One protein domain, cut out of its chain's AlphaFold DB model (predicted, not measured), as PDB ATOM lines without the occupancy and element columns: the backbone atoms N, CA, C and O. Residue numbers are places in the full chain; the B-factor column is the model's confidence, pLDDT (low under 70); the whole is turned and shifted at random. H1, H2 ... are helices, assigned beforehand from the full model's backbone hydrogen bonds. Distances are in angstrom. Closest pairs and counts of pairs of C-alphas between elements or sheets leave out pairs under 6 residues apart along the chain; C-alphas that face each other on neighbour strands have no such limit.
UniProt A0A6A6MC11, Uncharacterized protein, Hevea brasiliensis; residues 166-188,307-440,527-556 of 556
ATOM      1  N   VAL A 166     191.823 209.552 259.306       53.12
ATOM      2  CA  VAL A 166     191.631 209.296 257.863       53.12
ATOM      3  C   VAL A 166     192.698 210.002 257.018       53.12
ATOM      4  O   VAL A 166     192.905 211.210 257.165       53.12
ATOM      5  N   GLU A 167     193.371 209.234 256.153       46.25
ATOM      6  CA  GLU A 167     194.563 209.652 255.405       46.25
ATOM      7  C   GLU A 167     194.325 210.985 254.670       46.25
ATOM      8  O   GLU A 167     193.471 211.076 253.785       46.25
ATOM      9  N   GLY A 168     195.041 212.033 255.097       50.97
ATOM     10  CA  GLY A 168     194.785 213.428 254.712       50.97
ATOM     11  C   GLY A 168     194.516 214.391 255.881       50.97
ATOM     12  O   GLY A 168     194.522 215.604 255.678       50.97
ATOM     13  N   SER A 169     194.254 213.886 257.092       55.12
ATOM     14  CA  SER A 169     193.930 214.715 258.267       55.12
ATOM     15  C   SER A 169     195.162 215.066 259.125       55.12
ATOM     16  O   SER A 169     196.004 214.201 259.366       55.12
ATOM     17  N   PRO A 170     195.299 216.326 259.594       63.00
ATOM     18  CA  PRO A 170     196.397 216.731 260.468       63.00
ATOM     19  C   PRO A 170     196.203 216.203 261.895       63.00
ATOM     20  O   PRO A 170     195.076 216.077 262.378       63.00
ATOM     21  N   PHE A 171     197.310 215.951 262.594       66.94
ATOM     22  CA  PHE A 171     197.276 215.599 264.013       66.94
ATOM     23  C   PHE A 171     196.829 216.786 264.885       66.94
ATOM     24  O   PHE A 171     197.207 217.924 264.592       66.94
ATOM     25  N   PRO A 172     196.068 216.544 265.970       79.44
ATOM     26  CA  PRO A 172     195.770 217.562 266.971       79.44
ATOM     27  C   PRO A 172     197.033 218.195 267.569       79.44
ATOM     28  O   PRO A 172     198.012 217.506 267.864       79.44
ATOM     29  N   SER A 173     196.966 219.502 267.821       82.88
ATOM     30  CA  SER A 173     197.984 220.288 268.530       82.88
ATOM     31  C   SER A 173     198.351 219.690 269.890       82.88
ATOM     32  O   SER A 173     199.525 219.707 270.262       82.88
ATOM     33  N   SER A 174     197.388 219.068 270.575       85.19
ATOM     34  CA  SER A 174     197.584 218.390 271.861       85.19
ATOM     35  C   SER A 174     198.639 217.286 271.805       85.19
ATOM     36  O   SER A 174     199.378 217.116 272.772       85.19
ATOM     37  N   ILE A 175     198.775 216.570 270.682       82.00
ATOM     38  CA  ILE A 175     199.792 215.521 270.499       82.00
ATOM     39  C   ILE A 175     201.187 216.150 270.391       82.00
ATOM     40  O   ILE A 175     202.119 215.707 271.060       82.00
ATOM     41  N   LEU A 176     201.327 217.212 269.592       81.25
ATOM     42  CA  LEU A 176     202.595 217.923 269.408       81.25
ATOM     43  C   LEU A 176     203.068 218.575 270.716       81.25
ATOM     44  O   LEU A 176     204.206 218.377 271.134       81.25
ATOM     45  N   LEU A 177     202.170 219.279 271.407       85.06
ATOM     46  CA  LEU A 177     202.455 219.917 272.693       85.06
ATOM     47  C   LEU A 177     202.728 218.887 273.803       85.06
ATOM     48  O   LEU A 177     203.510 219.156 274.711       85.06
ATOM     49  N   SER A 178     202.149 217.686 273.704       85.00
ATOM     50  CA  SER A 178     202.468 216.548 274.577       85.00
ATOM     51  C   SER A 178     203.874 215.993 274.338       85.00
ATOM     52  O   SER A 178     204.566 215.659 275.298       85.00
ATOM     53  N   ILE A 179     204.332 215.939 273.082       79.38
ATOM     54  CA  ILE A 179     205.721 215.588 272.743       79.38
ATOM     55  C   ILE A 179     206.678 216.678 273.241       79.38
ATOM     56  O   ILE A 179     207.647 216.353 273.920       79.38
ATOM     57  N   HIS A 180     206.387 217.964 273.007       80.06
ATOM     58  CA  HIS A 180     207.199 219.078 273.526       80.06
ATOM     59  C   HIS A 180     207.286 219.086 275.056       80.06
ATOM     60  O   HIS A 180     208.366 219.310 275.602       80.06
ATOM     61  N   LEU A 181     206.186 218.783 275.757       84.88
ATOM     62  CA  LEU A 181     206.212 218.603 277.207       84.88
ATOM     63  C   LEU A 181     207.112 217.422 277.596       84.88
ATOM     64  O   LEU A 181     207.924 217.573 278.500       84.88
ATOM     65  N   LEU A 182     207.048 216.281 276.904       80.19
ATOM     66  CA  LEU A 182     207.969 215.169 277.167       80.19
ATOM     67  C   LEU A 182     209.438 215.563 276.968       80.19
ATOM     68  O   LEU A 182     210.240 215.198 277.823       80.19
ATOM     69  N   VAL A 183     209.778 216.371 275.949       76.19
ATOM     70  CA  VAL A 183     211.154 216.888 275.763       76.19
ATOM     71  C   VAL A 183     211.590 217.616 277.027       76.19
ATOM     72  O   VAL A 183     212.635 217.302 277.584       76.19
ATOM     73  N   VAL A 184     210.757 218.537 277.515       78.69
ATOM     74  CA  VAL A 184     210.997 219.325 278.733       78.69
ATOM     75  C   VAL A 184     211.119 218.465 279.998       78.69
ATOM     76  O   VAL A 184     211.859 218.831 280.907       78.69
ATOM     77  N   LEU A 185     210.419 217.329 280.080       76.50
ATOM     78  CA  LEU A 185     210.467 216.446 281.252       76.50
ATOM     79  C   LEU A 185     211.667 215.491 281.244       76.50
ATOM     80  O   LEU A 185     212.152 215.147 282.320       76.50
ATOM     81  N   THR A 186     212.148 215.068 280.069       70.06
ATOM     82  CA  THR A 186     213.337 214.203 279.946       70.06
ATOM     83  C   THR A 186     214.648 214.976 279.832       70.06
ATOM     84  O   THR A 186     215.683 214.484 280.265       70.06
ATOM     85  N   TYR A 187     214.634 216.179 279.251       67.12
ATOM     86  CA  TYR A 187     215.827 217.002 279.067       67.12
ATOM     87  C   TYR A 187     216.036 217.938 280.265       67.12
ATOM     88  O   TYR A 187     215.567 219.078 280.275       67.12
ATOM     89  N   ARG A 188     216.785 217.472 281.272       59.16
ATOM     90  CA  ARG A 188     217.346 218.344 282.315       59.16
ATOM     91  C   ARG A 188     218.800 218.704 281.983       59.16
ATOM     92  O   ARG A 188     219.674 217.863 282.180       59.16
ATOM     93  N   GLU A 307     221.392 214.179 300.977       36.16
ATOM     94  CA  GLU A 307     221.356 212.766 300.568       36.16
ATOM     95  C   GLU A 307     219.912 212.267 300.338       36.16
ATOM     96  O   GLU A 307     219.649 211.553 299.367       36.16
ATOM     97  N   GLU A 308     218.940 212.700 301.152       41.16
ATOM     98  CA  GLU A 308     217.524 212.366 300.941       41.16
ATOM     99  C   GLU A 308     216.903 213.104 299.732       41.16
ATOM    100  O   GLU A 308     216.044 212.543 299.044       41.16
ATOM    101  N   LYS A 309     217.326 214.344 299.436       44.22
ATOM    102  CA  LYS A 309     216.898 215.097 298.240       44.22
ATOM    103  C   LYS A 309     217.435 214.476 296.954       44.22
ATOM    104  O   LYS A 309     216.660 214.277 296.018       44.22
ATOM    105  N   ASP A 310     218.725 214.156 296.898       44.53
ATOM    106  CA  ASP A 310     219.337 213.564 295.707       44.53
ATOM    107  C   ASP A 310     218.833 212.134 295.478       44.53
ATOM    108  O   ASP A 310     218.499 211.780 294.347       44.53
ATOM    109  N   GLY A 311     218.629 211.352 296.546       41.28
ATOM    110  CA  GLY A 311     217.951 210.057 296.463       41.28
ATOM    111  C   GLY A 311     216.547 210.156 295.848       41.28
ATOM    112  O   GLY A 311     216.208 209.382 294.951       41.28
ATOM    113  N   LYS A 312     215.740 211.147 296.259       51.91
ATOM    114  CA  LYS A 312     214.422 211.414 295.650       51.91
ATOM    115  C   LYS A 312     214.542 211.865 294.194       51.91
ATOM    116  O   LYS A 312     213.800 211.362 293.353       51.91
ATOM    117  N   HIS A 313     215.487 212.751 293.868       52.91
ATOM    118  CA  HIS A 313     215.710 213.196 292.489       52.91
ATOM    119  C   HIS A 313     216.017 212.018 291.556       52.91
ATOM    120  O   HIS A 313     215.352 211.870 290.533       52.91
ATOM    121  N   LEU A 314     216.966 211.158 291.933       51.28
ATOM    122  CA  LEU A 314     217.376 209.991 291.144       51.28
ATOM    123  C   LEU A 314     216.227 208.984 290.957       51.28
ATOM    124  O   LEU A 314     216.058 208.437 289.869       51.28
ATOM    125  N   VAL A 315     215.390 208.771 291.979       51.31
ATOM    126  CA  VAL A 315     214.196 207.912 291.870       51.31
ATOM    127  C   VAL A 315     213.147 208.511 290.924       51.31
ATOM    128  O   VAL A 315     212.577 207.783 290.111       51.31
ATOM    129  N   ASN A 316     212.909 209.824 290.985       56.75
ATOM    130  CA  ASN A 316     211.985 210.517 290.080       56.75
ATOM    131  C   ASN A 316     212.478 210.501 288.622       56.75
ATOM    132  O   ASN A 316     211.687 210.311 287.700       56.75
ATOM    133  N   GLU A 317     213.785 210.656 288.419       57.41
ATOM    134  CA  GLU A 317     214.455 210.602 287.119       57.41
ATOM    135  C   GLU A 317     214.387 209.195 286.507       57.41
ATOM    136  O   GLU A 317     213.884 209.031 285.395       57.41
ATOM    137  N   ALA A 318     214.735 208.154 287.270       56.03
ATOM    138  CA  ALA A 318     214.566 206.762 286.850       56.03
ATOM    139  C   ALA A 318     213.091 206.405 286.563       56.03
ATOM    140  O   ALA A 318     212.800 205.685 285.602       56.03
ATOM    141  N   TYR A 319     212.145 206.936 287.349       61.25
ATOM    142  CA  TYR A 319     210.711 206.761 287.102       61.25
ATOM    143  C   TYR A 319     210.272 207.416 285.787       61.25
ATOM    144  O   TYR A 319     209.571 206.781 284.996       61.25
ATOM    145  N   ILE A 320     210.693 208.654 285.516       61.34
ATOM    146  CA  ILE A 320     210.383 209.346 284.261       61.34
ATOM    147  C   ILE A 320     211.013 208.613 283.083       61.34
ATOM    148  O   ILE A 320     210.289 208.289 282.144       61.34
ATOM    149  N   ASN A 321     212.299 208.271 283.140       61.66
ATOM    150  CA  ASN A 321     212.999 207.624 282.030       61.66
ATOM    151  C   ASN A 321     212.397 206.235 281.731       61.66
ATOM    152  O   ASN A 321     212.119 205.915 280.573       61.66
ATOM    153  N   GLY A 322     212.045 205.459 282.765       58.94
ATOM    154  CA  GLY A 322     211.332 204.184 282.624       58.94
ATOM    155  C   GLY A 322     209.890 204.308 282.107       58.94
ATOM    156  O   GLY A 322     209.431 203.464 281.336       58.94
ATOM    157  N   ARG A 323     209.153 205.369 282.468       63.44
ATOM    158  CA  ARG A 323     207.821 205.647 281.892       63.44
ATOM    159  C   ARG A 323     207.913 206.142 280.448       63.44
ATOM    160  O   ARG A 323     207.111 205.717 279.617       63.44
ATOM    161  N   CYS A 324     208.898 206.983 280.143       58.31
ATOM    162  CA  CYS A 324     209.149 207.498 278.805       58.31
ATOM    163  C   CYS A 324     209.594 206.382 277.856       58.31
ATOM    164  O   CYS A 324     209.110 206.354 276.736       58.31
ATOM    165  N   PHE A 325     210.375 205.387 278.302       61.84
ATOM    166  CA  PHE A 325     210.680 204.182 277.511       61.84
ATOM    167  C   PHE A 325     209.426 203.503 276.934       61.84
ATOM    168  O   PHE A 325     209.381 203.183 275.746       61.84
ATOM    169  N   HIS A 326     208.368 203.347 277.737       61.53
ATOM    170  CA  HIS A 326     207.099 202.824 277.227       61.53
ATOM    171  C   HIS A 326     206.451 203.769 276.208       61.53
ATOM    172  O   HIS A 326     205.976 203.303 275.176       61.53
ATOM    173  N   VAL A 327     206.459 205.081 276.459       59.72
ATOM    174  CA  VAL A 327     205.954 206.086 275.508       59.72
ATOM    175  C   VAL A 327     206.734 206.056 274.186       59.72
ATOM    176  O   VAL A 327     206.107 206.094 273.134       59.72
ATOM    177  N   TYR A 328     208.060 205.888 274.209       63.00
ATOM    178  CA  TYR A 328     208.894 205.735 273.013       63.00
ATOM    179  C   TYR A 328     208.542 204.487 272.199       63.00
ATOM    180  O   TYR A 328     208.454 204.563 270.974       63.00
ATOM    181  N   LEU A 329     208.294 203.351 272.861       59.69
ATOM    182  CA  LEU A 329     207.838 202.134 272.183       59.69
ATOM    183  C   LEU A 329     206.455 202.325 271.534       59.69
ATOM    184  O   LEU A 329     206.284 201.956 270.373       59.69
ATOM    185  N   TYR A 330     205.501 202.944 272.241       59.22
ATOM    186  CA  TYR A 330     204.172 203.249 271.693       59.22
ATOM    187  C   TYR A 330     204.236 204.217 270.506       59.22
ATOM    188  O   TYR A 330     203.612 203.964 269.478       59.22
ATOM    189  N   LEU A 331     205.012 205.301 270.625       58.44
ATOM    190  CA  LEU A 331     205.220 206.268 269.549       58.44
ATOM    191  C   LEU A 331     205.845 205.600 268.317       58.44
ATOM    192  O   LEU A 331     205.370 205.814 267.206       58.44
ATOM    193  N   HIS A 332     206.852 204.739 268.494       56.78
ATOM    194  CA  HIS A 332     207.454 204.020 267.374       56.78
ATOM    195  C   HIS A 332     206.450 203.144 266.611       56.78
ATOM    196  O   HIS A 332     206.365 203.231 265.385       56.78
ATOM    197  N   ASP A 333     205.738 202.254 267.310       55.94
ATOM    198  CA  ASP A 333     204.889 201.257 266.644       55.94
ATOM    199  C   ASP A 333     203.698 201.927 265.929       55.94
ATOM    200  O   ASP A 333     203.205 201.425 264.919       55.94
ATOM    201  N   PHE A 334     203.331 203.130 266.377       50.28
ATOM    202  CA  PHE A 334     202.459 204.064 265.674       50.28
ATOM    203  C   PHE A 334     203.110 204.692 264.417       50.28
ATOM    204  O   PHE A 334     202.463 204.746 263.369       50.28
ATOM    205  N   PHE A 335     204.385 205.110 264.457       51.94
ATOM    206  CA  PHE A 335     205.074 205.700 263.294       51.94
ATOM    207  C   PHE A 335     205.311 204.735 262.133       51.94
ATOM    208  O   PHE A 335     205.052 205.112 260.991       51.94
ATOM    209  N   VAL A 336     205.750 203.500 262.383       50.94
ATOM    210  CA  VAL A 336     205.974 202.521 261.295       50.94
ATOM    211  C   VAL A 336     204.656 202.047 260.659       50.94
ATOM    212  O   VAL A 336     204.633 201.615 259.506       50.94
ATOM    213  N   GLY A 337     203.520 202.213 261.349       47.34
ATOM    214  CA  GLY A 337     202.187 202.013 260.773       47.34
ATOM    215  C   GLY A 337     201.705 203.132 259.831       47.34
ATOM    216  O   GLY A 337     200.737 202.928 259.091       47.34
ATOM    217  N   LEU A 338     202.343 204.308 259.836       44.56
ATOM    218  CA  LEU A 338     201.895 205.496 259.102       44.56
ATOM    219  C   LEU A 338     202.531 205.607 257.708       44.56
ATOM    220  O   LEU A 338     203.748 205.580 257.538       44.56
ATOM    221  N   LYS A 339     201.699 205.816 256.680       49.19
ATOM    222  CA  LYS A 339     202.169 206.076 255.310       49.19
ATOM    223  C   LYS A 339     202.559 207.539 255.104       49.19
ATOM    224  O   LYS A 339     201.978 208.447 255.687       49.19
ATOM    225  N   VAL A 340     203.535 207.725 254.214       50.16
ATOM    226  CA  VAL A 340     204.449 208.878 254.040       50.16
ATOM    227  C   VAL A 340     203.808 210.284 253.989       50.16
ATOM    228  O   VAL A 340     204.505 211.269 254.202       50.16
ATOM    229  N   SER A 341     202.502 210.419 253.750       48.12
ATOM    230  CA  SER A 341     201.832 211.687 253.415       48.12
ATOM    231  C   SER A 341     201.788 212.749 254.530       48.12
ATOM    232  O   SER A 341     201.831 213.935 254.214       48.12
ATOM    233  N   HIS A 342     201.727 212.361 255.811       49.59
ATOM    234  CA  HIS A 342     201.629 213.307 256.948       49.59
ATOM    235  C   HIS A 342     202.608 213.023 258.105       49.59
ATOM    236  O   HIS A 342     202.540 213.661 259.154       49.59
ATOM    237  N   VAL A 343     203.530 212.075 257.924       53.06
ATOM    238  CA  VAL A 343     204.387 211.543 259.004       53.06
ATOM    239  C   VAL A 343     205.489 212.520 259.424       53.06
ATOM    240  O   VAL A 343     205.872 212.540 260.592       53.06
ATOM    241  N   GLY A 344     205.965 213.347 258.482       62.44
ATOM    242  CA  GLY A 344     207.182 214.158 258.604       62.44
ATOM    243  C   GLY A 344     207.317 214.907 259.929       62.44
ATOM    244  O   GLY A 344     208.248 214.630 260.675       62.44
ATOM    245  N   LEU A 345     206.374 215.800 260.255       67.81
ATOM    246  CA  LEU A 345     206.453 216.641 261.460       67.81
ATOM    247  C   LEU A 345     206.443 215.838 262.767       67.81
ATOM    248  O   LEU A 345     207.222 216.129 263.670       67.81
ATOM    249  N   LEU A 346     205.573 214.831 262.885       67.75
ATOM    250  CA  LEU A 346     205.395 214.120 264.154       67.75
ATOM    251  C   LEU A 346     206.546 213.131 264.423       67.75
ATOM    252  O   LEU A 346     206.992 212.993 265.563       67.75
ATOM    253  N   LEU A 347     207.079 212.512 263.365       72.12
ATOM    254  CA  LEU A 347     208.281 211.678 263.433       72.12
ATOM    255  C   LEU A 347     209.546 212.527 263.647       72.12
ATOM    256  O   LEU A 347     210.380 212.160 264.466       72.12
ATOM    257  N   HIS A 348     209.658 213.693 263.004       74.75
ATOM    258  CA  HIS A 348     210.718 214.680 263.254       74.75
ATOM    259  C   HIS A 348     210.779 215.097 264.733       74.75
ATOM    260  O   HIS A 348     211.832 215.008 265.361       74.75
ATOM    261  N   GLU A 349     209.648 215.500 265.315       74.19
ATOM    262  CA  GLU A 349     209.566 215.910 266.725       74.19
ATOM    263  C   GLU A 349     209.852 214.742 267.684       74.19
ATOM    264  O   GLU A 349     210.440 214.933 268.746       74.19
ATOM    265  N   SER A 350     209.536 213.508 267.280       75.38
ATOM    266  CA  SER A 350     209.869 212.307 268.057       75.38
ATOM    267  C   SER A 350     211.343 211.901 267.953       75.38
ATOM    268  O   SER A 350     211.900 211.394 268.924       75.38
ATOM    269  N   LEU A 351     212.006 212.164 266.820       78.88
ATOM    270  CA  LEU A 351     213.461 212.031 266.678       78.88
ATOM    271  C   LEU A 351     214.203 213.104 267.484       78.88
ATOM    272  O   LEU A 351     215.212 212.791 268.114       78.88
ATOM    273  N   LEU A 352     213.692 214.341 267.526       77.88
ATOM    274  CA  LEU A 352     214.210 215.377 268.425       77.88
ATOM    275  C   LEU A 352     214.049 214.970 269.893       77.88
ATOM    276  O   LEU A 352     215.021 215.044 270.640       77.88
ATOM    277  N   LEU A 353     212.866 214.493 270.292       77.81
ATOM    278  CA  LEU A 353     212.607 213.981 271.639       77.81
ATOM    279  C   LEU A 353     213.581 212.850 272.014       77.81
ATOM    280  O   LEU A 353     214.210 212.911 273.068       77.81
ATOM    281  N   LEU A 354     213.761 211.858 271.136       79.19
ATOM    282  CA  LEU A 354     214.666 210.733 271.378       79.19
ATOM    283  C   LEU A 354     216.139 211.175 271.481       79.19
ATOM    284  O   LEU A 354     216.873 210.683 272.337       79.19
ATOM    285  N   GLY A 355     216.551 212.138 270.650       80.75
ATOM    286  CA  GLY A 355     217.885 212.731 270.708       80.75
ATOM    287  C   GLY A 355     218.116 213.505 272.006       80.75
ATOM    288  O   GLY A 355     219.122 213.288 272.674       80.75
ATOM    289  N   TYR A 356     217.168 214.355 272.412       77.62
ATOM    290  CA  TYR A 356     217.242 215.107 273.671       77.62
ATOM    291  C   TYR A 356     217.191 214.213 274.921       77.62
ATOM    292  O   TYR A 356     217.788 214.571 275.932       77.62
ATOM    293  N   PHE A 357     216.531 213.054 274.856       77.19
ATOM    294  CA  PHE A 357     216.524 212.047 275.923       77.19
ATOM    295  C   PHE A 357     217.881 211.349 276.098       77.19
ATOM    296  O   PHE A 357     218.291 211.091 277.227       77.19
ATOM    297  N   ALA A 358     218.582 211.050 274.999       80.12
ATOM    298  CA  ALA A 358     219.855 210.327 275.028       80.12
ATOM    299  C   ALA A 358     221.099 211.229 275.176       80.12
ATOM    300  O   ALA A 358     222.171 210.742 275.537       80.12
ATOM    301  N   LEU A 359     220.980 212.532 274.897       81.81
ATOM    302  CA  LEU A 359     222.099 213.478 274.864       81.81
ATOM    303  C   LEU A 359     222.868 213.530 276.201       81.81
ATOM    304  O   LEU A 359     222.378 214.075 277.184       81.81
ATOM    305  N   PHE A 360     224.098 213.002 276.199       74.31
ATOM    306  CA  PHE A 360     225.016 212.932 277.350       74.31
ATOM    307  C   PHE A 360     224.492 212.199 278.599       74.31
ATOM    308  O   PHE A 360     225.010 212.414 279.691       74.31
ATOM    309  N   CYS A 361     223.532 211.282 278.444       75.31
ATOM    310  CA  CYS A 361     223.095 210.380 279.513       75.31
ATOM    311  C   CYS A 361     223.311 208.913 279.088       75.31
ATOM    312  O   CYS A 361     222.477 208.363 278.359       75.31
ATOM    313  N   PRO A 362     224.415 208.262 279.511       75.50
ATOM    314  CA  PRO A 362     224.723 206.867 279.173       75.50
ATOM    315  C   PRO A 362     223.614 205.875 279.553       75.50
ATOM    316  O   PRO A 362     223.388 204.885 278.854       75.50
ATOM    317  N   GLU A 363     222.872 206.157 280.623       71.94
ATOM    318  CA  GLU A 363     221.730 205.373 281.088       71.94
ATOM    319  C   GLU A 363     220.595 205.409 280.055       71.94
ATOM    320  O   GLU A 363     220.106 204.363 279.618       71.94
ATOM    321  N   ASN A 364     220.223 206.605 279.590       77.25
ATOM    322  CA  ASN A 364     219.193 206.792 278.567       77.25
ATOM    323  C   ASN A 364     219.655 206.296 277.189       77.25
ATOM    324  O   ASN A 364     218.859 205.712 276.451       77.25
ATOM    325  N   GLN A 365     220.945 206.431 276.857       82.56
ATOM    326  CA  GLN A 365     221.539 205.787 275.682       82.56
ATOM    327  C   GLN A 365     221.387 204.257 275.752       82.56
ATOM    328  O   GLN A 365     220.991 203.634 274.764       82.56
ATOM    329  N   ALA A 366     221.640 203.631 276.906       80.31
ATOM    330  CA  ALA A 366     221.476 202.187 277.083       80.31
ATOM    331  C   ALA A 366     220.008 201.732 276.952       80.31
ATOM    332  O   ALA A 366     219.753 200.667 276.382       80.31
ATOM    333  N   VAL A 367     219.045 202.551 277.395       77.62
ATOM    334  CA  VAL A 367     217.597 202.302 277.246       77.62
ATOM    335  C   VAL A 367     217.174 202.141 275.773       77.62
ATOM    336  O   VAL A 367     216.261 201.368 275.479       77.62
ATOM    337  N   LEU A 368     217.878 202.748 274.807       79.38
ATOM    338  CA  LEU A 368     217.598 202.576 273.365       79.38
ATOM    339  C   LEU A 368     217.827 201.135 272.852       79.38
ATOM    340  O   LEU A 368     217.271 200.725 271.822       79.38
ATOM    341  N   ARG A 369     218.629 200.341 273.574       82.50
ATOM    342  CA  ARG A 369     218.875 198.910 273.316       82.50
ATOM    343  C   ARG A 369     217.960 197.976 274.116       82.50
ATOM    344  O   ARG A 369     218.084 196.762 273.979       82.50
ATOM    345  N   TRP A 370     217.054 198.491 274.948       76.75
ATOM    346  CA  TRP A 370     216.153 197.651 275.744       76.75
ATOM    347  C   TRP A 370     214.997 197.078 274.906       76.75
ATOM    348  O   TRP A 370     214.597 197.628 273.877       76.75
ATOM    349  N   GLY A 371     214.426 195.969 275.386       70.12
ATOM    350  CA  GLY A 371     213.326 195.252 274.737       70.12
ATOM    351  C   GLY A 371     213.784 194.045 273.913       70.12
ATOM    352  O   GLY A 371     214.868 193.504 274.114       70.12
ATOM    353  N   LYS A 372     212.921 193.587 273.000       68.81
ATOM    354  CA  LYS A 372     213.258 192.564 271.997       68.81
ATOM    355  C   LYS A 372     213.669 193.255 270.698       68.81
ATOM    356  O   LYS A 372     213.170 194.339 270.412       68.81
ATOM    357  N   SER A 373     214.533 192.618 269.906       69.88
ATOM    358  CA  SER A 373     214.856 193.116 268.564       69.88
ATOM    359  C   SER A 373     213.608 193.086 267.653       69.88
ATOM    360  O   SER A 373     212.857 192.106 267.728       69.88
ATOM    361  N   PRO A 374     213.362 194.120 266.821       71.81
ATOM    362  CA  PRO A 374     214.157 195.346 266.685       71.81
ATOM    363  C   PRO A 374     213.915 196.327 267.849       71.81
ATOM    364  O   PRO A 374     212.777 196.687 268.161       71.81
ATOM    365  N   THR A 375     215.001 196.757 268.506       77.69
ATOM    366  CA  THR A 375     214.956 197.720 269.629       77.69
ATOM    367  C   THR A 375     214.752 199.146 269.110       77.69
ATOM    368  O   THR A 375     214.843 199.373 267.907       77.69
ATOM    369  N   ILE A 376     214.528 200.126 269.997       77.75
ATOM    370  CA  ILE A 376     214.352 201.539 269.603       77.75
ATOM    371  C   ILE A 376     215.518 202.033 268.727       77.75
ATOM    372  O   ILE A 376     215.276 202.700 267.729       77.75
ATOM    373  N   LEU A 377     216.763 201.660 269.049       81.00
ATOM    374  CA  LEU A 377     217.930 202.009 268.233       81.00
ATOM    375  C   LEU A 377     217.850 201.415 266.813       81.00
ATOM    376  O   LEU A 377     217.895 202.170 265.849       81.00
ATOM    377  N   HIS A 378     217.642 200.096 266.683       80.31
ATOM    378  CA  HIS A 378     217.504 199.410 265.382       80.31
ATOM    379  C   HIS A 378     216.379 200.026 264.529       80.31
ATOM    380  O   HIS A 378     216.514 200.252 263.330       80.31
ATOM    381  N   LYS A 379     215.260 200.338 265.185       76.12
ATOM    382  CA  LYS A 379     214.052 200.922 264.601       76.12
ATOM    383  C   LYS A 379     214.261 202.302 263.957       76.12
ATOM    384  O   LYS A 379     213.493 202.675 263.079       76.12
ATOM    385  N   VAL A 380     215.302 203.050 264.337       76.94
ATOM    386  CA  VAL A 380     215.632 204.355 263.724       76.94
ATOM    387  C   VAL A 380     216.486 204.212 262.445       76.94
ATOM    388  O   VAL A 380     216.771 205.209 261.779       76.94
ATOM    389  N   TYR A 381     216.825 202.984 262.030       74.12
ATOM    390  CA  TYR A 381     217.369 202.692 260.692       74.12
ATOM    391  C   TYR A 381     216.285 202.253 259.691       74.12
ATOM    392  O   TYR A 381     216.446 202.478 258.496       74.12
ATOM    393  N   ASP A 382     215.140 201.737 260.158       73.50
ATOM    394  CA  ASP A 382     213.981 201.335 259.330       73.50
ATOM    395  C   ASP A 382     213.056 202.527 258.969       73.50
ATOM    396  O   ASP A 382     211.847 202.391 258.770       73.50
ATOM    397  N   LEU A 383     213.612 203.745 258.922       77.19
ATOM    398  CA  LEU A 383     212.857 204.951 258.576       77.19
ATOM    399  C   LEU A 383     212.622 205.062 257.057       77.19
ATOM    400  O   LEU A 383     213.456 204.626 256.258       77.19
ATOM    401  N   PRO A 384     211.527 205.714 256.613       75.00
ATOM    402  CA  PRO A 384     211.291 205.954 255.193       75.00
ATOM    403  C   PRO A 384     212.447 206.729 254.544       75.00
ATOM    404  O   PRO A 384     212.893 207.739 255.087       75.00
ATOM    405  N   PHE A 385     212.865 206.315 253.342       76.69
ATOM    406  CA  PHE A 385     214.068 206.809 252.646       76.69
ATOM    407  C   PHE A 385     214.223 208.341 252.578       76.69
ATOM    408  O   PHE A 385     215.347 208.838 252.544       76.69
ATOM    409  N   VAL A 386     213.117 209.093 252.620       74.00
ATOM    410  CA  VAL A 386     213.123 210.563 252.685       74.00
ATOM    411  C   VAL A 386     214.005 211.108 253.822       74.00
ATOM    412  O   VAL A 386     214.694 212.098 253.615       74.00
ATOM    413  N   PHE A 387     214.097 210.426 254.970       73.50
ATOM    414  CA  PHE A 387     214.960 210.834 256.091       73.50
ATOM    415  C   PHE A 387     216.468 210.697 255.809       73.50
ATOM    416  O   PHE A 387     217.270 211.316 256.503       73.50
ATOM    417  N   PHE A 388     216.859 209.942 254.776       76.56
ATOM    418  CA  PHE A 388     218.252 209.795 254.331       76.56
ATOM    419  C   PHE A 388     218.579 210.633 253.083       76.56
ATOM    420  O   PHE A 388     219.748 210.748 252.723       76.56
ATOM    421  N   SER A 389     217.567 211.189 252.402       79.12
ATOM    422  CA  SER A 389     217.728 211.923 251.137       79.12
ATOM    423  C   SER A 389     217.334 213.399 251.191       79.12
ATOM    424  O   SER A 389     217.749 214.167 250.325       79.12
ATOM    425  N   ASP A 390     216.491 213.791 252.145       80.06
ATOM    426  CA  ASP A 390     216.012 215.164 252.301       80.06
ATOM    427  C   ASP A 390     217.000 215.979 253.164       80.06
ATOM    428  O   ASP A 390     217.282 215.579 254.299       80.06
ATOM    429  N   PRO A 391     217.541 217.106 252.662       76.50
ATOM    430  CA  PRO A 391     218.527 217.906 253.385       76.50
ATOM    431  C   PRO A 391     217.973 218.611 254.634       76.50
ATOM    432  O   PRO A 391     218.774 219.051 255.454       76.50
ATOM    433  N   GLU A 392     216.652 218.713 254.819       77.12
ATOM    434  CA  GLU A 392     216.053 219.247 256.053       77.12
ATOM    435  C   GLU A 392     215.895 218.155 257.128       77.12
ATOM    436  O   GLU A 392     216.076 218.419 258.319       77.12
ATOM    437  N   LEU A 393     215.610 216.908 256.729       78.06
ATOM    438  CA  LEU A 393     215.391 215.785 257.657       78.06
ATOM    439  C   LEU A 393     216.680 215.046 258.036       78.06
ATOM    440  O   LEU A 393     216.830 214.613 259.182       78.06
ATOM    441  N   MET A 394     217.624 214.920 257.102       82.88
ATOM    442  CA  MET A 394     218.886 214.205 257.307       82.88
ATOM    443  C   MET A 394     219.689 214.763 258.504       82.88
ATOM    444  O   MET A 394     220.055 213.974 259.376       82.88
ATOM    445  N   PRO A 395     219.884 216.090 258.674       83.62
ATOM    446  CA  PRO A 395     220.519 216.639 259.873       83.62
ATOM    447  C   PRO A 395     219.783 216.317 261.182       83.62
ATOM    448  O   PRO A 395     220.411 216.257 262.235       83.62
ATOM    449  N   VAL A 396     218.461 216.110 261.171       81.94
ATOM    450  CA  VAL A 396     217.670 215.802 262.382       81.94
ATOM    451  C   VAL A 396     217.900 214.368 262.837       81.94
ATOM    452  O   VAL A 396     218.164 214.130 264.016       81.94
ATOM    453  N   TRP A 397     217.893 213.426 261.893       83.50
ATOM    454  CA  TRP A 397     218.287 212.040 262.139       83.50
ATOM    455  C   TRP A 397     219.757 211.941 262.592       83.50
ATOM    456  O   TRP A 397     220.060 211.220 263.541       83.50
ATOM    457  N   GLY A 398     220.646 212.763 262.021       86.25
ATOM    458  CA  GLY A 398     222.024 212.938 262.497       86.25
ATOM    459  C   GLY A 398     222.107 213.482 263.921       86.25
ATOM    460  O   GLY A 398     222.831 212.930 264.746       86.25
ATOM    461  N   GLY A 399     221.295 214.491 264.242       87.12
ATOM    462  CA  GLY A 399     221.104 215.008 265.599       87.12
ATOM    463  C   GLY A 399     220.813 213.899 266.612       87.12
ATOM    464  O   GLY A 399     221.464 213.824 267.654       87.12
ATOM    465  N   MET A 400     219.876 213.010 266.265       86.81
ATOM    466  CA  MET A 400     219.510 211.845 267.073       86.81
ATOM    467  C   MET A 400     220.681 210.857 267.196       86.81
ATOM    468  O   MET A 400     221.089 210.542 268.310       86.81
ATOM    469  N   LEU A 401     221.275 210.403 266.084       88.19
ATOM    470  CA  LEU A 401     222.341 209.391 266.116       88.19
ATOM    471  C   LEU A 401     223.589 209.838 266.883       88.19
ATOM    472  O   LEU A 401     224.155 209.038 267.626       88.19
ATOM    473  N   VAL A 402     224.000 211.101 266.755       88.94
ATOM    474  CA  VAL A 402     225.113 211.659 267.540       88.94
ATOM    475  C   VAL A 402     224.807 211.564 269.038       88.94
ATOM    476  O   VAL A 402     225.609 211.014 269.790       88.94
ATOM    477  N   ALA A 403     223.630 212.035 269.461       87.75
ATOM    478  CA  ALA A 403     223.213 212.029 270.861       87.75
ATOM    479  C   ALA A 403     223.002 210.614 271.426       87.75
ATOM    480  O   ALA A 403     223.318 210.358 272.585       87.75
ATOM    481  N   ALA A 404     222.514 209.684 270.603       87.19
ATOM    482  CA  ALA A 404     222.308 208.292 270.976       87.19
ATOM    483  C   ALA A 404     223.609 207.493 271.128       87.19
ATOM    484  O   ALA A 404     223.617 206.515 271.871       87.19
ATOM    485  N   CYS A 405     224.680 207.847 270.411       88.94
ATOM    486  CA  CYS A 405     225.826 206.944 270.238       88.94
ATOM    487  C   CYS A 405     227.148 207.487 270.775       88.94
ATOM    488  O   CYS A 405     227.992 206.685 271.172       88.94
ATOM    489  N   TYR A 406     227.360 208.806 270.789       87.19
ATOM    490  CA  TYR A 406     228.611 209.382 271.282       87.19
ATOM    491  C   TYR A 406     228.812 209.051 272.769       87.19
ATOM    492  O   TYR A 406     227.934 209.317 273.590       87.19
ATOM    493  N   GLY A 407     229.955 208.439 273.091       83.94
ATOM    494  CA  GLY A 407     230.273 207.916 274.426       83.94
ATOM    495  C   GLY A 407     229.811 206.475 274.695       83.94
ATOM    496  O   GLY A 407     230.255 205.881 275.671       83.94
ATOM    497  N   CYS A 408     228.987 205.863 273.832       86.81
ATOM    498  CA  CYS A 408     228.443 204.515 274.040       86.81
ATOM    499  C   CYS A 408     228.841 203.551 272.914       86.81
ATOM    500  O   CYS A 408     228.155 203.417 271.895       86.81
ATOM    501  N   GLU A 409     229.941 202.821 273.123       87.44
ATOM    502  CA  GLU A 409     230.475 201.827 272.177       87.44
ATOM    503  C   GLU A 409     229.454 200.744 271.785       87.44
ATOM    504  O   GLU A 409     229.451 200.276 270.648       87.44
ATOM    505  N   GLN A 410     228.536 200.360 272.680       87.31
ATOM    506  CA  GLN A 410     227.513 199.358 272.357       87.31
ATOM    507  C   GLN A 410     226.346 199.925 271.533       87.31
ATOM    508  O   GLN A 410     225.673 199.161 270.846       87.31
ATOM    509  N   ASN A 411     226.087 201.237 271.581       89.06
ATOM    510  CA  ASN A 411     225.158 201.873 270.642       89.06
ATOM    511  C   ASN A 411     225.850 202.055 269.287       89.06
ATOM    512  O   ASN A 411     225.301 201.665 268.261       89.06
ATOM    513  N   ARG A 412     227.096 202.549 269.295       88.69
ATOM    514  CA  ARG A 412     227.951 202.669 268.108       88.69
ATOM    515  C   ARG A 412     228.077 201.352 267.332       88.69
ATOM    516  O   ARG A 412     227.956 201.368 266.110       88.69
ATOM    517  N   SER A 413     228.294 200.222 268.006       86.69
ATOM    518  CA  SER A 413     228.460 198.926 267.335       86.69
ATOM    519  C   SER A 413     227.180 198.421 266.661       86.69
ATOM    520  O   SER A 413     227.278 197.799 265.608       86.69
ATOM    521  N   VAL A 414     225.996 198.745 267.195       86.50
ATOM    522  CA  VAL A 414     224.707 198.504 266.517       86.50
ATOM    523  C   VAL A 414     224.562 199.415 265.292       86.50
ATOM    524  O   VAL A 414     224.202 198.938 264.220       86.50
ATOM    525  N   VAL A 415     224.916 200.703 265.403       85.12
ATOM    526  CA  VAL A 415     224.860 201.649 264.266       85.12
ATOM    527  C   VAL A 415     225.701 201.150 263.090       85.12
ATOM    528  O   VAL A 415     225.242 201.171 261.956       85.12
ATOM    529  N   LEU A 416     226.921 200.680 263.364       84.62
ATOM    530  CA  LEU A 416     227.869 200.205 262.351       84.62
ATOM    531  C   LEU A 416     227.577 198.779 261.837       84.62
ATOM    532  O   LEU A 416     228.292 198.297 260.961       84.62
ATOM    533  N   GLN A 417     226.549 198.102 262.364       85.44
ATOM    534  CA  GLN A 417     226.005 196.865 261.788       85.44
ATOM    535  C   GLN A 417     224.886 197.155 260.777       85.44
ATOM    536  O   GLN A 417     224.799 196.466 259.763       85.44
ATOM    537  N   GLU A 418     224.070 198.184 261.026       82.62
ATOM    538  CA  GLU A 418     222.921 198.552 260.181       82.62
ATOM    539  C   GLU A 418     223.259 199.625 259.119       82.62
ATOM    540  O   GLU A 418     222.591 199.710 258.088       82.62
ATOM    541  N   LEU A 419     224.302 200.442 259.330       82.31
ATOM    542  CA  LEU A 419     224.735 201.514 258.420       82.31
ATOM    543  C   LEU A 419     226.178 201.344 257.934       82.31
ATOM    544  O   LEU A 419     227.067 200.942 258.684       82.31
ATOM    545  N   SER A 420     226.447 201.783 256.699       84.62
ATOM    546  CA  SER A 420     227.823 201.983 256.238       84.62
ATOM    547  C   SER A 420     228.453 203.225 256.876       84.62
ATOM    548  O   SER A 420     227.785 204.232 257.130       84.62
ATOM    549  N   MET A 421     229.776 203.190 257.066       84.44
ATOM    550  CA  MET A 421     230.531 204.346 257.558       84.44
ATOM    551  C   MET A 421     230.350 205.575 256.647       84.44
ATOM    552  O   MET A 421     230.219 206.689 257.145       84.44
ATOM    553  N   ASP A 422     230.245 205.381 255.328       83.94
ATOM    554  CA  ASP A 422     230.015 206.467 254.362       83.94
ATOM    555  C   ASP A 422     228.693 207.213 254.610       83.94
ATOM    556  O   ASP A 422     228.642 208.439 254.479       83.94
ATOM    557  N   MET A 423     227.628 206.507 255.016       84.38
ATOM    558  CA  MET A 423     226.367 207.150 255.403       84.38
ATOM    559  C   MET A 423     226.539 207.988 256.672       84.38
ATOM    560  O   MET A 423     226.051 209.115 256.715       84.38
ATOM    561  N   VAL A 424     227.275 207.489 257.670       85.06
ATOM    562  CA  VAL A 424     227.557 208.223 258.918       85.06
ATOM    563  C   VAL A 424     228.431 209.460 258.658       85.06
ATOM    564  O   VAL A 424     228.148 210.534 259.185       85.06
ATOM    565  N   LEU A 425     229.443 209.366 257.791       85.31
ATOM    566  CA  LEU A 425     230.289 210.504 257.402       85.31
ATOM    567  C   LEU A 425     229.509 211.566 256.611       85.31
ATOM    568  O   LEU A 425     229.622 212.763 256.887       85.31
ATOM    569  N   SER A 426     228.669 211.136 255.664       85.25
ATOM    570  CA  SER A 426     227.764 212.020 254.916       85.25
ATOM    571  C   SER A 426     226.789 212.746 255.855       85.25
ATOM    572  O   SER A 426     226.588 213.958 255.753       85.25
ATOM    573  N   LEU A 427     226.254 212.029 256.847       84.62
ATOM    574  CA  LEU A 427     225.359 212.554 257.874       84.62
ATOM    575  C   LEU A 427     226.016 213.617 258.760       84.62
ATOM    576  O   LEU A 427     225.471 214.711 258.913       84.62
ATOM    577  N   LEU A 428     227.207 213.331 259.294       86.19
ATOM    578  CA  LEU A 428     227.976 214.288 260.095       86.19
ATOM    579  C   LEU A 428     228.353 215.527 259.270       86.19
ATOM    580  O   LEU A 428     228.265 216.648 259.771       86.19
ATOM    581  N   THR A 429     228.690 215.351 257.990       85.00
ATOM    582  CA  THR A 429     228.942 216.457 257.048       85.00
ATOM    583  C   THR A 429     227.693 217.322 256.841       85.00
ATOM    584  O   THR A 429     227.785 218.553 256.855       85.00
ATOM    585  N   SER A 430     226.514 216.699 256.732       83.69
ATOM    586  CA  SER A 430     225.225 217.394 256.641       83.69
ATOM    587  C   SER A 430     224.977 218.265 257.884       83.69
ATOM    588  O   SER A 430     224.776 219.477 257.759       83.69
ATOM    589  N   CYS A 431     225.156 217.712 259.093       82.00
ATOM    590  CA  CYS A 431     225.092 218.475 260.347       82.00
ATOM    591  C   CYS A 431     226.095 219.649 260.391       82.00
ATOM    592  O   CYS A 431     225.705 220.762 260.746       82.00
ATOM    593  N   LYS A 432     227.359 219.441 259.981       82.69
ATOM    594  CA  LYS A 432     228.389 220.503 259.952       82.69
ATOM    595  C   LYS A 432     227.986 221.679 259.052       82.69
ATOM    596  O   LYS A 432     228.229 222.829 259.417       82.69
ATOM    597  N   SER A 433     227.364 221.411 257.901       79.44
ATOM    598  CA  SER A 433     226.961 222.457 256.949       79.44
ATOM    599  C   SER A 433     225.833 223.358 257.474       79.44
ATOM    600  O   SER A 433     225.897 224.578 257.311       79.44
ATOM    601  N   VAL A 434     224.847 222.786 258.177       73.12
ATOM    602  CA  VAL A 434     223.736 223.549 258.770       73.12
ATOM    603  C   VAL A 434     224.235 224.465 259.890       73.12
ATOM    604  O   VAL A 434     223.908 225.653 259.890       73.12
ATOM    605  N   SER A 435     225.087 223.971 260.798       63.84
ATOM    606  CA  SER A 435     225.637 224.799 261.885       63.84
ATOM    607  C   SER A 435     226.438 226.006 261.365       63.84
ATOM    608  O   SER A 435     226.368 227.090 261.945       63.84
ATOM    609  N   GLN A 436     227.145 225.867 260.236       62.91
ATOM    610  CA  GLN A 436     227.864 226.984 259.604       62.91
ATOM    611  C   GLN A 436     226.918 228.022 258.976       62.91
ATOM    612  O   GLN A 436     227.166 229.225 259.095       62.91
ATOM    613  N   ALA A 437     225.812 227.588 258.361       58.56
ATOM    614  CA  ALA A 437     224.811 228.490 257.789       58.56
ATOM    615  C   ALA A 437     224.116 229.359 258.859       58.56
ATOM    616  O   ALA A 437     223.854 230.539 258.622       58.56
ATOM    617  N   VAL A 438     223.869 228.809 260.055       53.41
ATOM    618  CA  VAL A 438     223.286 229.560 261.182       53.41
ATOM    619  C   VAL A 438     224.244 230.646 261.693       53.41
ATOM    620  O   VAL A 438     223.815 231.781 261.902       53.41
ATOM    621  N   GLY A 439     225.539 230.339 261.835       46.50
ATOM    622  CA  GLY A 439     226.540 231.301 262.321       46.50
ATOM    623  C   GLY A 439     226.764 232.498 261.387       46.50
ATOM    624  O   GLY A 439     226.915 233.631 261.850       46.50
ATOM    625  N   ALA A 440     226.712 232.284 260.067       39.00
ATOM    626  CA  ALA A 440     226.853 233.364 259.087       39.00
ATOM    627  C   ALA A 440     225.749 234.431 259.229       39.00
ATOM    628  O   ALA A 440     226.031 235.630 259.182       39.00
ATOM    629  N   SER A 527     212.249 223.885 270.287       45.62
ATOM    630  CA  SER A 527     212.309 223.432 268.880       45.62
ATOM    631  C   SER A 527     213.565 223.894 268.112       45.62
ATOM    632  O   SER A 527     213.602 223.838 266.883       45.62
ATOM    633  N   LEU A 528     214.621 224.325 268.810       55.84
ATOM    634  CA  LEU A 528     215.959 224.442 268.226       55.84
ATOM    635  C   LEU A 528     216.470 223.035 267.886       55.84
ATOM    636  O   LEU A 528     216.719 222.221 268.778       55.84
ATOM    637  N   MET A 529     216.602 222.752 266.589       68.88
ATOM    638  CA  MET A 529     216.944 221.426 266.069       68.88
ATOM    639  C   MET A 529     218.288 220.958 266.637       68.88
ATOM    640  O   MET A 529     219.279 221.684 266.546       68.88
ATOM    641  N   LEU A 530     218.336 219.753 267.209       73.69
ATOM    642  CA  LEU A 530     219.453 219.299 268.049       73.69
ATOM    643  C   LEU A 530     220.829 219.411 267.363       73.69
ATOM    644  O   LEU A 530     221.777 219.899 267.973       73.69
ATOM    645  N   HIS A 531     220.916 219.076 266.073       73.19
ATOM    646  CA  HIS A 531     222.152 219.197 265.293       73.19
ATOM    647  C   HIS A 531     222.703 220.631 265.218       73.19
ATOM    648  O   HIS A 531     223.915 220.809 265.190       73.19
ATOM    649  N   SER A 532     221.842 221.657 265.227       72.69
ATOM    650  CA  SER A 532     222.262 223.064 265.125       72.69
ATOM    651  C   SER A 532     222.971 223.568 266.388       72.69
ATOM    652  O   SER A 532     223.658 224.587 266.348       72.69
ATOM    653  N   ARG A 533     222.840 222.838 267.507       73.56
ATOM    654  CA  ARG A 533     223.566 223.096 268.760       73.56
ATOM    655  C   ARG A 533     224.964 222.474 268.780       73.56
ATOM    656  O   ARG A 533     225.749 222.827 269.653       73.56
ATOM    657  N   PHE A 534     225.282 221.569 267.850       80.38
ATOM    658  CA  PHE A 534     226.582 220.904 267.783       80.38
ATOM    659  C   PHE A 534     227.627 221.812 267.102       80.38
ATOM    660  O   PHE A 534     227.474 222.126 265.913       80.38
ATOM    661  N   PRO A 535     228.709 222.220 267.796       81.19
ATOM    662  CA  PRO A 535     229.821 222.920 267.162       81.19
ATOM    663  C   PRO A 535     230.627 221.955 266.280       81.19
ATOM    664  O   PRO A 535     230.667 220.746 266.525       81.19
ATOM    665  N   SER A 536     231.327 222.477 265.268       81.38
ATOM    666  CA  SER A 536     232.124 221.636 264.360       81.38
ATOM    667  C   SER A 536     233.193 220.828 265.103       81.38
ATOM    668  O   SER A 536     233.300 219.632 264.867       81.38
ATOM    669  N   SER A 537     233.870 221.427 266.091       83.06
ATOM    670  CA  SER A 537     234.884 220.775 266.943       83.06
ATOM    671  C   SER A 537     234.349 219.629 267.817       83.06
ATOM    672  O   SER A 537     235.128 218.845 268.364       83.06
ATOM    673  N   PHE A 538     233.027 219.520 267.979       85.81
ATOM    674  CA  PHE A 538     232.377 218.346 268.556       85.81
ATOM    675  C   PHE A 538     232.110 217.295 267.480       85.81
ATOM    676  O   PHE A 538     232.522 216.150 267.633       85.81
ATOM    677  N   LEU A 539     231.517 217.693 266.349       86.44
ATOM    678  CA  LEU A 539     231.256 216.797 265.216       86.44
ATOM    679  C   LEU A 539     232.536 216.144 264.665       86.44
ATOM    680  O   LEU A 539     232.498 214.979 264.281       86.44
ATOM    681  N   ASP A 540     233.674 216.839 264.700       86.38
ATOM    682  CA  ASP A 540     234.994 216.302 264.341       86.38
ATOM    683  C   ASP A 540     235.465 215.189 265.305       86.38
ATOM    684  O   ASP A 540     236.125 214.240 264.883       86.38
ATOM    685  N   ARG A 541     235.101 215.257 266.595       87.00
ATOM    686  CA  ARG A 541     235.379 214.198 267.587       87.00
ATOM    687  C   ARG A 541     234.369 213.057 267.522       87.00
ATOM    688  O   ARG A 541     234.752 211.907 267.710       87.00
ATOM    689  N   VAL A 542     233.111 213.340 267.187       87.94
ATOM    690  CA  VAL A 542     232.111 212.301 266.894       87.94
ATOM    691  C   VAL A 542     232.533 211.482 265.665       87.94
ATOM    692  O   VAL A 542     232.443 210.257 265.677       87.94
ATOM    693  N   GLU A 543     233.066 212.137 264.633       89.00
ATOM    694  CA  GLU A 543     233.626 211.490 263.439       89.00
ATOM    695  C   GLU A 543     234.819 210.579 263.775       89.00
ATOM    696  O   GLU A 543     234.873 209.429 263.326       89.00
ATOM    697  N   GLN A 544     235.736 211.047 264.629       88.25
ATOM    698  CA  GLN A 544     236.840 210.234 265.155       88.25
ATOM    699  C   GLN A 544     236.330 209.031 265.962       88.25
ATOM    700  O   GLN A 544     236.802 207.919 265.743       88.25
ATOM    701  N   PHE A 545     235.338 209.228 266.837       88.88
ATOM    702  CA  PHE A 545     234.717 208.167 267.635       88.88
ATOM    703  C   PHE A 545     234.088 207.078 266.753       88.88
ATOM    704  O   PHE A 545     234.415 205.905 266.915       88.88
ATOM    705  N   PHE A 546     233.273 207.433 265.750       87.50
ATOM    706  CA  PHE A 546     232.736 206.435 264.816       87.50
ATOM    707  C   PHE A 546     233.845 205.704 264.035       87.50
ATOM    708  O   PHE A 546     233.743 204.492 263.832       87.50
ATOM    709  N   SER A 547     234.935 206.395 263.688       86.44
ATOM    710  CA  SER A 547     236.086 205.829 262.963       86.44
ATOM    711  C   SER A 547     237.001 204.926 263.816       86.44
ATOM    712  O   SER A 547     237.731 204.095 263.267       86.44
ATOM    713  N   ALA A 548     236.983 205.067 265.147       78.88
ATOM    714  CA  ALA A 548     237.944 204.462 266.074       78.88
ATOM    715  C   ALA A 548     237.825 202.926 266.156       78.88
ATOM    716  O   ALA A 548     237.051 202.378 266.938       78.88
ATOM    717  N   GLY A 549     238.574 202.213 265.315       61.59
ATOM    718  CA  GLY A 549     238.584 200.744 265.248       61.59
ATOM    719  C   GLY A 549     238.481 200.183 263.830       61.59
ATOM    720  O   GLY A 549     238.911 199.062 263.595       61.59
ATOM    721  N   ILE A 550     238.031 200.969 262.846       56.22
ATOM    722  CA  ILE A 550     238.057 200.534 261.434       56.22
ATOM    723  C   ILE A 550     239.513 200.304 260.981       56.22
ATOM    724  O   ILE A 550     239.807 199.369 260.239       56.22
ATOM    725  N   ALA A 551     240.446 201.097 261.516       44.31
ATOM    726  CA  ALA A 551     241.879 200.973 261.262       44.31
ATOM    727  C   ALA A 551     242.527 199.670 261.783       44.31
ATOM    728  O   ALA A 551     243.604 199.329 261.307       44.31
ATOM    729  N   SER A 552     241.919 198.929 262.727       39.78
ATOM    730  CA  SER A 552     242.519 197.694 263.269       39.78
ATOM    731  C   SER A 552     242.113 196.413 262.531       39.78
ATOM    732  O   SER A 552     242.715 195.371 262.769       39.78
ATOM    733  N   MET A 553     241.149 196.473 261.603       39.53
ATOM    734  CA  MET A 553     240.794 195.344 260.723       39.53
ATOM    735  C   MET A 553     241.510 195.377 259.359       39.53
ATOM    736  O   MET A 553     241.181 194.593 258.473       39.53
ATOM    737  N   GLY A 554     242.489 196.273 259.180       35.81
ATOM    738  CA  GLY A 554     243.297 196.373 257.958       35.81
ATOM    739  C   GLY A 554     244.548 195.482 257.914       35.81
ATOM    740  O   GLY A 554     245.129 195.341 256.841       35.81
ATOM    741  N   GLU A 555     244.966 194.894 259.042       36.69
ATOM    742  CA  GLU A 555     246.210 194.110 259.164       36.69
ATOM    743  C   GLU A 555     245.995 192.773 259.909       36.69
ATOM    744  O   GLU A 555     246.415 192.615 261.056       36.69
ATOM    745  N   VAL A 556     245.358 191.799 259.239       33.53
ATOM    746  CA  VAL A 556     245.356 190.361 259.602       33.53
ATOM    747  C   VAL A 556     245.469 189.505 258.338       33.53
ATOM    748  O   VAL A 556     244.647 189.724 257.422       33.53
TER     749      VAL A 556
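Overview. This is residues 166 to 188, 307 to 440 and 527 to 556 of the 556 residues of an uncharacterized protein of Hevea brasiliensis (UniProt A0A6A6MC11). Two helices side by side, H3 and H7, make the core of this body of helices, with H1 and the long H2 on the side of H3 away from H7. On the other side H9 crosses H7, and H11 packs beside H9, running the opposite way. Residues 307 to 316 of H2 stick out, as does the tail 551 to 556. The printed part has 187 residues with twelve named helices, H1 to H12 in chain order, and no named strand: all helix. It is compact, with a radius of gyration of the C-alphas of 17.1 A and spans of 52 by 52 by 41 A.

Along the chain. Find C-alpha 173 at (197.984, 220.288, 268.530); from there H1 runs 20.1 A to residue 186. After a cut, H2 takes residues 307 to 336, 43.4 A, and H3 residues 344 to 358, 21.1 A. Next come H4, 362 to 367; H5, 376 to 379; H6, 386 to 389; H7, 394 to 405, 16.4 A; H8, 409 to 418, 14.5 A; and H9, 421 to 440, 29.3 A, ending at (226.853, 233.364, 259.087). Beyond the second cut look for H10, 530 to 533; H11, 536 to 547, 16.4 A; and H12, 550 to 553.

Arrangement. Start at the two hubs, H3 and H7: they touch at a shallow tilt of 24 degrees, the C-alphas of Gly 355 and Met 400 being closest at 4.1 A. H1, H2 and H3 form an up-and-down bundle, each running against the one before it. H1 touches H3 at Val 183 and Leu 353, closest C-alphas 5.3 A apart. H2 and H3, a helical hairpin, only just touch, with 3 pairs of C-alphas within 8 A, closest Phe 335 and Leu 347 at 6.8 A. H9, with residues 427 to 434 alone, touches H7 at a steep tilt of 68 degrees, only just short of about perpendicular; C-alphas 395 and 431 are closest, 5.0 A. H11 touches H9 at a shallow tilt of 3 degrees, opposite ways, closest C-alphas 432 and 536 at 5.9 A. H10 touches H7, C-alphas 399 and 531 closest at 4.3 A. H5 touches H8, C-alphas 378 and 414 closest at 7.3 A. H4 with H3, and H6 and H8 with H7, only just touch, only at the corner, with 3 pairs each. H12 and H11 meet only through their link. Every O i to N i+4 pair is within hydrogen-bond range in H1, H3, H4, H7 and H9, against 25 of 26 in H2, 5 of 6 in H8 and 7 of 8 in H11; H5, H6, H10 and H12 are too short for one.

Size, cuts and confidence. C-alphas 172 and 556 are the farthest apart, 57.0 A. Residues 189 to 306 and 441 to 526 are not printed; the gaps are 19.5 A and 20.2 A. Of the links printed whole, none is long. Mean pLDDT of the printed part is 71.4; 67 residues are under 70, among them 307 to 346 and 549 to 556.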